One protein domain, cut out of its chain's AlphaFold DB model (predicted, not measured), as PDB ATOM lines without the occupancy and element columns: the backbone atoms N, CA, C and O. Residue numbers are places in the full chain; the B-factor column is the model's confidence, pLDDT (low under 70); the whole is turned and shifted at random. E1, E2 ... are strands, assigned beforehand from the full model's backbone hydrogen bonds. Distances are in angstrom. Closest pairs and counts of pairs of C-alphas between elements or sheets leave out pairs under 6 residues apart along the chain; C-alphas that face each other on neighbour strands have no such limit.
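What this domain is: This is residues 619 to 689 of the 1223 residues of an uncharacterized protein of Pseudomonas fluorescens (UniProt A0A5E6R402). A strongly twisted sheet of five strands is folded back on itself at the bent strand E4, so that one leaf, E6 and E5, faces the other, E3 and E7; the small hairpin of E1 and E2 lies at one end of the domain, with E2 beside E4. The long link from E2 to E3, residues 628 to 639, runs round the outside, and E1 has the centre farthest from the mean of the C-alphas, at 13.3 A. The printed part has 71 residues, with seven named strands, E1 to E7 in order along the chain, and no named helix. The large sheet runs E6, E5, E4, E3, E7, all antiparallel; the class is all strand, though under half of the residues, 34 of 71, are in named elements. The whole is compact and rounded, with a radius of gyration of the C-alphas of 11.2 A and spans of 30 by 24 by 21 A.

Where its parts are: E1, residues 619 to 621, begins at C-alpha 619 (-15.656, -19.583, 15.521) and is 6.4 A long from first to last C-alpha. E2 is residues 624 to 627, 9.9 A. E3, residues 640 to 645, measures 14.1 A. E4, residues 648 to 655, begins at C-alpha 648 (-23.391, -13.854, 9.670), measures 18.2 A and bends by 56 degrees at residue 651. E5 is residues 664 to 667, 9.4 A, and E6 is residues 674 to 679, 11.1 A. E7, residues 686 to 688, is 6.4 A long and ends at C-alpha 688 (-30.194, -7.675, 17.100).

How they stand to each other: E3, E4, E5 and E6 form a meander, each strand the antiparallel neighbour of the one before. In the hairpin of E3 and E4, N 643 and O 651 are 2.9 A apart, within hydrogen-bond range. In the hairpin of E4 and E5, N 654 and O 665 are within range at 2.8 A; in that of E5 and E6, N 679 and O 664 at 2.8 A. Edge strand E7 is antiparallel to E3, with N 644 and O 687 within range at 2.8 A. This is a folded sheet, bent back into two leaves: E6 and E5 face E3 and E7, with E4 as the hinge. The closest C-alphas of edge strands E6 and E7, those of Leu 679 and Leu 686, are 6.7 A apart. E5 and E7 are apart. The closest C-alphas of E2 and E4, those of Gln 626 and Val 651, are 4.7 A apart. E1 and E2 are an antiparallel hairpin, with N 619 and O 626 within range at 2.8 A. E1 and E4 are only just apart, at 8.3 A between their closest C-alphas.

The domain as a whole: The C-alphas of Ser 619 and Ser 660, the two farthest apart, are 31.7 A from each other. The printed part has no cut. The link E2 to E3 is long, with 12 residues. The mean pLDDT of the printed part is 71.9; 30 residues are under 70, among them 619 to 624, 628 to 638 and 680 to 685.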
ATOM      1  N   SER A 619     -16.365 -19.324  16.772       59.69
ATOM      2  CA  SER A 619     -15.656 -19.583  15.521       59.69
ATOM      3  C   SER A 619     -15.338 -18.251  14.845       59.69
ATOM      4  O   SER A 619     -16.038 -17.256  15.035       59.69
ATOM      5  N   THR A 620     -14.267 -18.197  14.055       62.69
ATOM      6  CA  THR A 620     -13.946 -17.004  13.264       62.69
ATOM      7  C   THR A 620     -14.282 -17.271  11.804       62.69
ATOM      8  O   THR A 620     -13.665 -18.129  11.176       62.69
ATOM      9  N   ILE A 621     -15.244 -16.534  11.249       56.16
ATOM     10  CA  ILE A 621     -15.596 -16.612   9.825       56.16
ATOM     11  C   ILE A 621     -15.247 -15.273   9.182       56.16
ATOM     12  O   ILE A 621     -15.806 -14.238   9.534       56.16
ATOM     13  N   GLY A 622     -14.265 -15.272   8.274       54.31
ATOM     14  CA  GLY A 622     -13.829 -14.056   7.575       54.31
ATOM     15  C   GLY A 622     -13.320 -12.933   8.495       54.31
ATOM     16  O   GLY A 622     -13.482 -11.764   8.162       54.31
ATOM     17  N   GLY A 623     -12.758 -13.272   9.663       59.03
ATOM     18  CA  GLY A 623     -12.275 -12.306  10.664       59.03
ATOM     19  C   GLY A 623     -13.328 -11.819  11.670       59.03
ATOM     20  O   GLY A 623     -13.001 -11.016  12.543       59.03
ATOM     21  N   TRP A 624     -14.568 -12.308  11.582       67.00
ATOM     22  CA  TRP A 624     -15.650 -11.963  12.507       67.00
ATOM     23  C   TRP A 624     -15.880 -13.088  13.517       67.00
ATOM     24  O   TRP A 624     -15.894 -14.258  13.123       67.00
ATOM     25  N   PRO A 625     -16.087 -12.759  14.800       71.75
ATOM     26  CA  PRO A 625     -16.434 -13.740  15.809       71.75
ATOM     27  C   PRO A 625     -17.891 -14.158  15.642       71.75
ATOM     28  O   PRO A 625     -18.792 -13.326  15.666       71.75
ATOM     29  N   GLN A 626     -18.131 -15.450  15.489       80.31
ATOM     30  CA  GLN A 626     -19.461 -16.041  15.457       80.31
ATOM     31  C   GLN A 626     -19.603 -17.006  16.619       80.31
ATOM     32  O   GLN A 626     -18.739 -17.849  16.839       80.31
ATOM     33  N   VAL A 627     -20.716 -16.925  17.338       78.06
ATOM     34  CA  VAL A 627     -21.003 -17.867  18.407       78.06
ATOM     35  C   VAL A 627     -21.464 -19.207  17.836       78.06
ATOM     36  O   VAL A 627     -22.451 -19.275  17.110       78.06
ATOM     37  N   THR A 628     -20.775 -20.292  18.187       69.31
ATOM     38  CA  THR A 628     -21.072 -21.651  17.691       69.31
ATOM     39  C   THR A 628     -22.302 -22.270  18.351       69.31
ATOM     40  O   THR A 628     -22.983 -23.097  17.749       69.31
ATOM     41  N   ASN A 629     -22.602 -21.872  19.591       69.31
ATOM     42  CA  ASN A 629     -23.782 -22.311  20.328       69.31
ATOM     43  C   ASN A 629     -24.483 -21.114  20.996       69.31
ATOM     44  O   ASN A 629     -24.252 -20.849  22.181       69.31
ATOM     45  N   PRO A 630     -25.346 -20.385  20.262       69.88
ATOM     46  CA  PRO A 630     -26.032 -19.202  20.785       69.88
ATOM     47  C   PRO A 630     -26.926 -19.511  21.992       69.88
ATOM     48  O   PRO A 630     -27.125 -18.651  22.844       69.88
ATOM     49  N   ALA A 631     -27.409 -20.753  22.116       62.00
ATOM     50  CA  ALA A 631     -28.276 -21.190  23.208       62.00
ATOM     51  C   ALA A 631     -27.574 -21.254  24.578       62.00
ATOM     52  O   ALA A 631     -28.248 -21.321  25.604       62.00
ATOM     53  N   ARG A 632     -26.235 -21.259  24.611       60.88
ATOM     54  CA  ARG A 632     -25.434 -21.335  25.846       60.88
ATOM     55  C   ARG A 632     -24.479 -20.161  26.018       60.88
ATOM     56  O   ARG A 632     -23.600 -20.225  26.868       60.88
ATOM     57  N   TRP A 633     -24.622 -19.118  25.208       69.00
ATOM     58  CA  TRP A 633     -23.723 -17.976  25.238       69.00
ATOM     59  C   TRP A 633     -24.057 -17.028  26.398       69.00
ATOM     60  O   TRP A 633     -25.158 -16.468  26.419       69.00
ATOM     61  N   PRO A 634     -23.139 -16.824  27.359       61.41
ATOM     62  CA  PRO A 634     -23.367 -15.892  28.449       61.41
ATOM     63  C   PRO A 634     -22.969 -14.463  28.027       61.41
ATOM     64  O   PRO A 634     -21.821 -14.243  27.631       61.41
ATOM     65  N   PRO A 635     -23.863 -13.461  28.128       66.25
ATOM     66  CA  PRO A 635     -23.472 -12.066  27.949       66.25
ATOM     67  C   PRO A 635     -22.549 -11.633  29.101       66.25
ATOM     68  O   PRO A 635     -22.888 -11.810  30.270       66.25
ATOM     69  N   LEU A 636     -21.391 -11.042  28.785       65.06
ATOM     70  CA  LEU A 636     -20.415 -10.586  29.790       65.06
ATOM     71  C   LEU A 636     -20.858  -9.288  30.474       65.06
ATOM     72  O   LEU A 636     -20.483  -9.009  31.611       65.06
ATOM     73  N   THR A 637     -21.656  -8.483  29.777       68.12
ATOM     74  CA  THR A 637     -22.299  -7.286  30.317       68.12
ATOM     75  C   THR A 637     -23.783  -7.256  29.941       68.12
ATOM     76  O   THR A 637     -24.165  -7.816  28.913       68.12
ATOM     77  N   PRO A 638     -24.644  -6.549  30.700       69.12
ATOM     78  CA  PRO A 638     -26.074  -6.430  30.382       69.12
ATOM     79  C   PRO A 638     -26.371  -5.847  28.989       69.12
ATOM     80  O   PRO A 638     -27.452  -6.079  28.439       69.12
ATOM     81  N   ASN A 639     -25.405  -5.114  28.423       74.44
ATOM     82  CA  ASN A 639     -25.478  -4.466  27.115       74.44
ATOM     83  C   ASN A 639     -24.992  -5.356  25.961       74.44
ATOM     84  O   ASN A 639     -25.013  -4.915  24.807       74.44
ATOM     85  N   ASP A 640     -24.562  -6.582  26.259       81.94
ATOM     86  CA  ASP A 640     -24.159  -7.559  25.257       81.94
ATOM     87  C   ASP A 640     -25.391  -8.263  24.689       81.94
ATOM     88  O   ASP A 640     -26.341  -8.625  25.398       81.94
ATOM     89  N   ARG A 641     -25.394  -8.426  23.371       81.50
ATOM     90  CA  ARG A 641     -26.449  -9.085  22.606       81.50
ATOM     91  C   ARG A 641     -25.814  -9.908  21.492       81.50
ATOM     92  O   ARG A 641     -24.758  -9.549  20.981       81.50
ATOM     93  N   LEU A 642     -26.481 -10.982  21.085       86.31
ATOM     94  CA  LEU A 642     -26.190 -11.636  19.810       86.31
ATOM     95  C   LEU A 642     -26.935 -10.910  18.700       86.31
ATOM     96  O   LEU A 642     -28.046 -10.421  18.915       86.31
ATOM     97  N   ALA A 643     -26.331 -10.821  17.525       83.44
ATOM     98  CA  ALA A 643     -26.944 -10.211  16.363       83.44
ATOM     99  C   ALA A 643     -26.523 -10.918  15.078       83.44
ATOM    100  O   ALA A 643     -25.466 -11.538  15.004       83.44
ATOM    101  N   ALA A 644     -27.337 -10.780  14.037       80.31
ATOM    102  CA  ALA A 644     -26.898 -11.067  12.685       80.31
ATOM    103  C   ALA A 644     -26.173  -9.835  12.132       80.31
ATOM    104  O   ALA A 644     -26.786  -8.767  12.035       80.31
ATOM    105  N   VAL A 645     -24.891  -9.977  11.781       76.75
ATOM    106  CA  VAL A 645     -24.067  -8.908  11.200       76.75
ATOM    107  C   VAL A 645     -23.688  -9.287   9.772       76.75
ATOM    108  O   VAL A 645     -23.026 -10.296   9.558       76.75
ATOM    109  N   ARG A 646     -24.127  -8.503   8.779       71.44
ATOM    110  CA  ARG A 646     -23.873  -8.753   7.340       71.44
ATOM    111  C   ARG A 646     -24.186 -10.195   6.893       71.44
ATOM    112  O   ARG A 646     -23.454 -10.784   6.109       71.44
ATOM    113  N   GLY A 647     -25.274 -10.770   7.409       64.00
ATOM    114  CA  GLY A 647     -25.706 -12.141   7.100       64.00
ATOM    115  C   GLY A 647     -25.092 -13.230   7.990       64.00
ATOM    116  O   GLY A 647     -25.683 -14.303   8.110       64.00
ATOM    117  N   LEU A 648     -23.988 -12.946   8.691       72.06
ATOM    118  CA  LEU A 648     -23.391 -13.854   9.670       72.06
ATOM    119  C   LEU A 648     -24.230 -13.850  10.956       72.06
ATOM    120  O   LEU A 648     -24.396 -12.806  11.584       72.06
ATOM    121  N   GLN A 649     -24.797 -15.002  11.318       81.81
ATOM    122  CA  GLN A 649     -25.663 -15.147  12.495       81.81
ATOM    123  C   GLN A 649     -24.853 -15.228  13.791       81.81
ATOM    124  O   GLN A 649     -23.696 -15.638  13.766       81.81
ATOM    125  N   ASP A 650     -25.491 -14.895  14.914       84.94
ATOM    126  CA  ASP A 650     -24.957 -15.094  16.269       84.94
ATOM    127  C   ASP A 650     -23.597 -14.415  16.523       84.94
ATOM    128  O   ASP A 650     -22.735 -14.934  17.228       84.94
ATOM    129  N   VAL A 651     -23.404 -13.221  15.963       87.00
ATOM    130  CA  VAL A 651     -22.229 -12.374  16.203       87.00
ATOM    131  C   VAL A 651     -22.432 -11.583  17.503       87.00
ATOM    132  O   VAL A 651     -23.468 -10.926  17.660       87.00
ATOM    133  N   PRO A 652     -21.476 -11.610  18.448       86.81
ATOM    134  CA  PRO A 652     -21.568 -10.869  19.698       86.81
ATOM    135  C   PRO A 652     -21.371  -9.367  19.454       86.81
ATOM    136  O   PRO A 652     -20.366  -8.925  18.890       86.81
ATOM    137  N   VAL A 653     -22.325  -8.561  19.916       87.44
ATOM    138  CA  VAL A 653     -22.278  -7.101  19.822       87.44
ATOM    139  C   VAL A 653     -22.582  -6.450  21.168       87.44
ATOM    140  O   VAL A 653     -23.426  -6.923  21.927       87.44
ATOM    141  N   ARG A 654     -21.917  -5.331  21.458       87.38
ATOM    142  CA  ARG A 654     -22.131  -4.528  22.670       87.38
ATOM    143  C   ARG A 654     -22.736  -3.183  22.315       87.38
ATOM    144  O   ARG A 654     -22.175  -2.463  21.490       87.38
ATOM    145  N   ASN A 655     -23.836  -2.815  22.970       85.62
ATOM    146  CA  ASN A 655     -24.361  -1.452  22.894       85.62
ATOM    147  C   ASN A 655     -23.604  -0.521  23.859       85.62
ATOM    148  O   ASN A 655     -23.617  -0.736  25.070       85.62
ATOM    149  N   ILE A 656     -22.970   0.525  23.330       83.69
ATOM    150  CA  ILE A 656     -22.290   1.586  24.103       83.69
ATOM    151  C   ILE A 656     -23.087   2.908  24.043       83.69
ATOM    152  O   ILE A 656     -22.754   3.881  24.712       83.69
ATOM    153  N   GLY A 657     -24.145   2.966  23.228       76.94
ATOM    154  CA  GLY A 657     -25.036   4.124  23.118       76.94
ATOM    155  C   GLY A 657     -26.147   4.137  24.171       76.94
ATOM    156  O   GLY A 657     -26.253   3.239  25.005       76.94
ATOM    157  N   SER A 658     -27.011   5.152  24.112       70.56
ATOM    158  CA  SER A 658     -28.210   5.213  24.957       70.56
ATOM    159  C   SER A 658     -29.332   4.334  24.386       70.56
ATOM    160  O   SER A 658     -29.270   3.858  23.253       70.56
ATOM    161  N   THR A 659     -30.405   4.140  25.153       63.44
ATOM    162  CA  THR A 659     -31.625   3.458  24.689       63.44
ATOM    163  C   THR A 659     -32.314   4.177  23.525       63.44
ATOM    164  O   THR A 659     -32.963   3.518  22.717       63.44
ATOM    165  N   SER A 660     -32.171   5.502  23.410       60.25
ATOM    166  CA  SER A 660     -32.735   6.296  22.310       60.25
ATOM    167  C   SER A 660     -31.808   6.401  21.094       60.25
ATOM    168  O   SER A 660     -32.290   6.559  19.975       60.25
ATOM    169  N   THR A 661     -30.490   6.275  21.286       74.19
ATOM    170  CA  THR A 661     -29.477   6.292  20.217       74.19
ATOM    171  C   THR A 661     -28.465   5.151  20.404       74.19
ATOM    172  O   THR A 661     -27.302   5.384  20.755       74.19
ATOM    173  N   PRO A 662     -28.880   3.888  20.180       75.62
ATOM    174  CA  PRO A 662     -28.014   2.738  20.402       75.62
ATOM    175  C   PRO A 662     -26.836   2.736  19.420       75.62
ATOM    176  O   PRO A 662     -26.988   3.040  18.236       75.62
ATOM    177  N   ARG A 663     -25.651   2.369  19.914       82.62
ATOM    178  CA  ARG A 663     -24.415   2.237  19.129       82.62
ATOM    179  C   ARG A 663     -23.790   0.886  19.422       82.62
ATOM    180  O   ARG A 663     -23.217   0.695  20.493       82.62
ATOM    181  N   TYR A 664     -23.918  -0.033  18.475       86.06
ATOM    182  CA  TYR A 664     -23.420  -1.396  18.611       86.06
ATOM    183  C   TYR A 664     -21.999  -1.518  18.060       86.06
ATOM    184  O   TYR A 664     -21.700  -0.973  17.002       86.06
ATOM    185  N   TYR A 665     -21.137  -2.247  18.760       86.38
ATOM    186  CA  TYR A 665     -19.774  -2.580  18.335       86.38
ATOM    187  C   TYR A 665     -19.558  -4.085  18.447       86.38
ATOM    188  O   TYR A 665     -20.190  -4.724  19.289       86.38
ATOM    189  N   LEU A 666     -18.665  -4.647  17.631       84.19
ATOM    190  CA  LEU A 666     -18.258  -6.045  17.775       84.19
ATOM    191  C   LEU A 666     -17.520  -6.250  19.085       84.19
ATOM    192  O   LEU A 666     -16.820  -5.351  19.543       84.19
ATOM    193  N   ILE A 667     -17.632  -7.443  19.649       80.44
ATOM    194  CA  ILE A 667     -16.889  -7.826  20.845       80.44
ATOM    195  C   ILE A 667     -15.746  -8.738  20.423       80.44
ATOM    196  O   ILE A 667     -15.984  -9.764  19.789       80.44
ATOM    197  N   ASP A 668     -14.514  -8.369  20.766       70.25
ATOM    198  CA  ASP A 668     -13.361  -9.244  20.563       70.25
ATOM    199  C   ASP A 668     -13.491 -10.425  21.542       70.25
ATOM    200  O   ASP A 668     -13.497 -10.182  22.754       70.25
ATOM    201  N   PRO A 669     -13.598 -11.685  21.066       60.75
ATOM    202  CA  PRO A 669     -13.712 -12.861  21.930       60.75
ATOM    203  C   PRO A 669     -12.555 -12.983  22.907       60.75
ATOM    204  O   PRO A 669     -12.713 -13.530  23.994       60.75
ATOM    205  N   VAL A 670     -11.386 -12.468  22.518       56.91
ATOM    206  CA  VAL A 670     -10.178 -12.551  23.315       56.91
ATOM    207  C   VAL A 670     -10.203 -11.455  24.380       56.91
ATOM    208  O   VAL A 670     -10.289 -11.725  25.576       56.91
ATOM    209  N   SER A 671     -10.166 -10.184  23.995       58.44
ATOM    210  CA  SER A 671     -10.068  -9.103  24.985       58.44
ATOM    211  C   SER A 671     -11.384  -8.734  25.686       58.44
ATOM    212  O   SER A 671     -11.339  -7.967  26.649       58.44
ATOM    213  N   ALA A 672     -12.539  -9.235  25.223       61.88
ATOM    214  CA  ALA A 672     -13.893  -8.837  25.643       61.88
ATOM    215  C   ALA A 672     -14.181  -7.326  25.511       61.88
ATOM    216  O   ALA A 672     -15.149  -6.795  26.082       61.88
ATOM    217  N   LYS A 673     -13.334  -6.614  24.759       73.06
ATOM    218  CA  LYS A 673     -13.478  -5.189  24.484       73.06
ATOM    219  C   LYS A 673     -14.253  -4.986  23.185       73.06
ATOM    220  O   LYS A 673     -14.114  -5.780  22.251       73.06
ATOM    221  N   PRO A 674     -15.066  -3.922  23.113       79.81
ATOM    222  CA  PRO A 674     -15.650  -3.514  21.854       79.81
ATOM    223  C   PRO A 674     -14.539  -3.092  20.885       79.81
ATOM    224  O   PRO A 674     -13.637  -2.347  21.273       79.81
ATOM    225  N   TYR A 675     -14.599  -3.555  19.641       75.50
ATOM    226  CA  TYR A 675     -13.635  -3.217  18.598       75.50
ATOM    227  C   TYR A 675     -14.331  -2.936  17.264       75.50
ATOM    228  O   TYR A 675     -15.501  -3.268  17.055       75.50
ATOM    229  N   GLY A 676     -13.588  -2.313  16.350       78.50
ATOM    230  CA  GLY A 676     -14.084  -1.946  15.028       78.50
ATOM    231  C   GLY A 676     -14.979  -0.698  15.020       78.50
ATOM    232  O   GLY A 676     -15.186  -0.054  16.051       78.50
ATOM    233  N   PRO A 677     -15.474  -0.306  13.835       80.12
ATOM    234  CA  PRO A 677     -16.379   0.828  13.691       80.12
ATOM    235  C   PRO A 677     -17.768   0.523  14.273       80.12
ATOM    236  O   PRO A 677     -18.179  -0.632  14.373       80.12
ATOM    237  N   ALA A 678     -18.516   1.578  14.615       80.62
ATOM    238  CA  ALA A 678     -19.895   1.440  15.071       80.62
ATOM    239  C   ALA A 678     -20.767   0.805  13.976       80.62
ATOM    240  O   ALA A 678     -20.843   1.316  12.856       80.62
ATOM    241  N   LEU A 679     -21.462  -0.275  14.324       79.06
ATOM    242  CA  LEU A 679     -22.407  -0.961  13.455       79.06
ATOM    243  C   LEU A 679     -23.657  -0.089  13.297       79.06
ATOM    244  O   LEU A 679     -24.323   0.266  14.276       79.06
ATOM    245  N   ARG A 680     -23.972   0.286  12.054       65.25
ATOM    246  CA  ARG A 680     -25.102   1.165  11.741       65.25
ATOM    247  C   ARG A 680     -26.394   0.354  11.660       65.25
ATOM    248  O   ARG A 680     -26.540  -0.524  10.817       65.25
ATOM    249  N   THR A 681     -27.378   0.706  12.484       58.34
ATOM    250  CA  THR A 681     -28.738   0.136  12.429       58.34
ATOM    251  C   THR A 681     -29.508   0.533  11.162       58.34
ATOM    252  O   THR A 681     -30.461  -0.145  10.792       58.34
ATOM    253  N   ALA A 682     -29.092   1.605  10.480       47.34
ATOM    254  CA  ALA A 682     -29.801   2.188   9.338       47.34
ATOM    255  C   ALA A 682     -29.493   1.539   7.968       47.34
ATOM    256  O   ALA A 682     -30.204   1.818   7.009       47.34
ATOM    257  N   GLU A 683     -28.483   0.667   7.854       45.84
ATOM    258  CA  GLU A 683     -27.959   0.189   6.554       45.84
ATOM    259  C   GLU A 683     -28.071  -1.338   6.343       45.84
ATOM    260  O   GLU A 683     -27.321  -1.924   5.570       45.84
ATOM    261  N   ASN A 684     -29.023  -2.018   6.997       51.22
ATOM    262  CA  ASN A 684     -29.236  -3.479   6.886       51.22
ATOM    263  C   ASN A 684     -28.045  -4.362   7.303       51.22
ATOM    264  O   ASN A 684     -28.046  -5.563   7.035       51.22
ATOM    265  N   GLU A 685     -27.043  -3.801   7.976       61.69
ATOM    266  CA  GLU A 685     -25.872  -4.564   8.403       61.69
ATOM    267  C   GLU A 685     -26.072  -5.281   9.740       61.69
ATOM    268  O   GLU A 685     -25.316  -6.204  10.013       61.69
ATOM    269  N   LEU A 686     -27.066  -4.895  10.554       72.88
ATOM    270  CA  LEU A 686     -27.243  -5.388  11.924       72.88
ATOM    271  C   LEU A 686     -28.707  -5.726  12.250       72.88
ATOM    272  O   LEU A 686     -29.583  -4.864  12.172       72.88
ATOM    273  N   SER A 687     -28.960  -6.954  12.707       75.25
ATOM    274  CA  SER A 687     -30.250  -7.393  13.262       75.25
ATOM    275  C   SER A 687     -30.058  -8.033  14.640       75.25
ATOM    276  O   SER A 687     -29.534  -9.139  14.750       75.25
ATOM    277  N   VAL A 688     -30.474  -7.326  15.694       78.19
ATOM    278  CA  VAL A 688     -30.194  -7.675  17.100       78.19
ATOM    279  C   VAL A 688     -31.133  -8.764  17.617       78.19
ATOM    280  O   VAL A 688     -32.329  -8.547  17.711       78.19
ATOM    281  N   GLY A 689     -30.589  -9.910  18.006       77.94
ATOM    282  CA  GLY A 689     -31.288 -11.075  18.551       77.94
ATOM    283  C   GLY A 689     -30.570 -12.370  18.140       77.94
ATOM    284  O   GLY A 689     -29.949 -12.385  17.073       77.94
TER     285      GLY A 689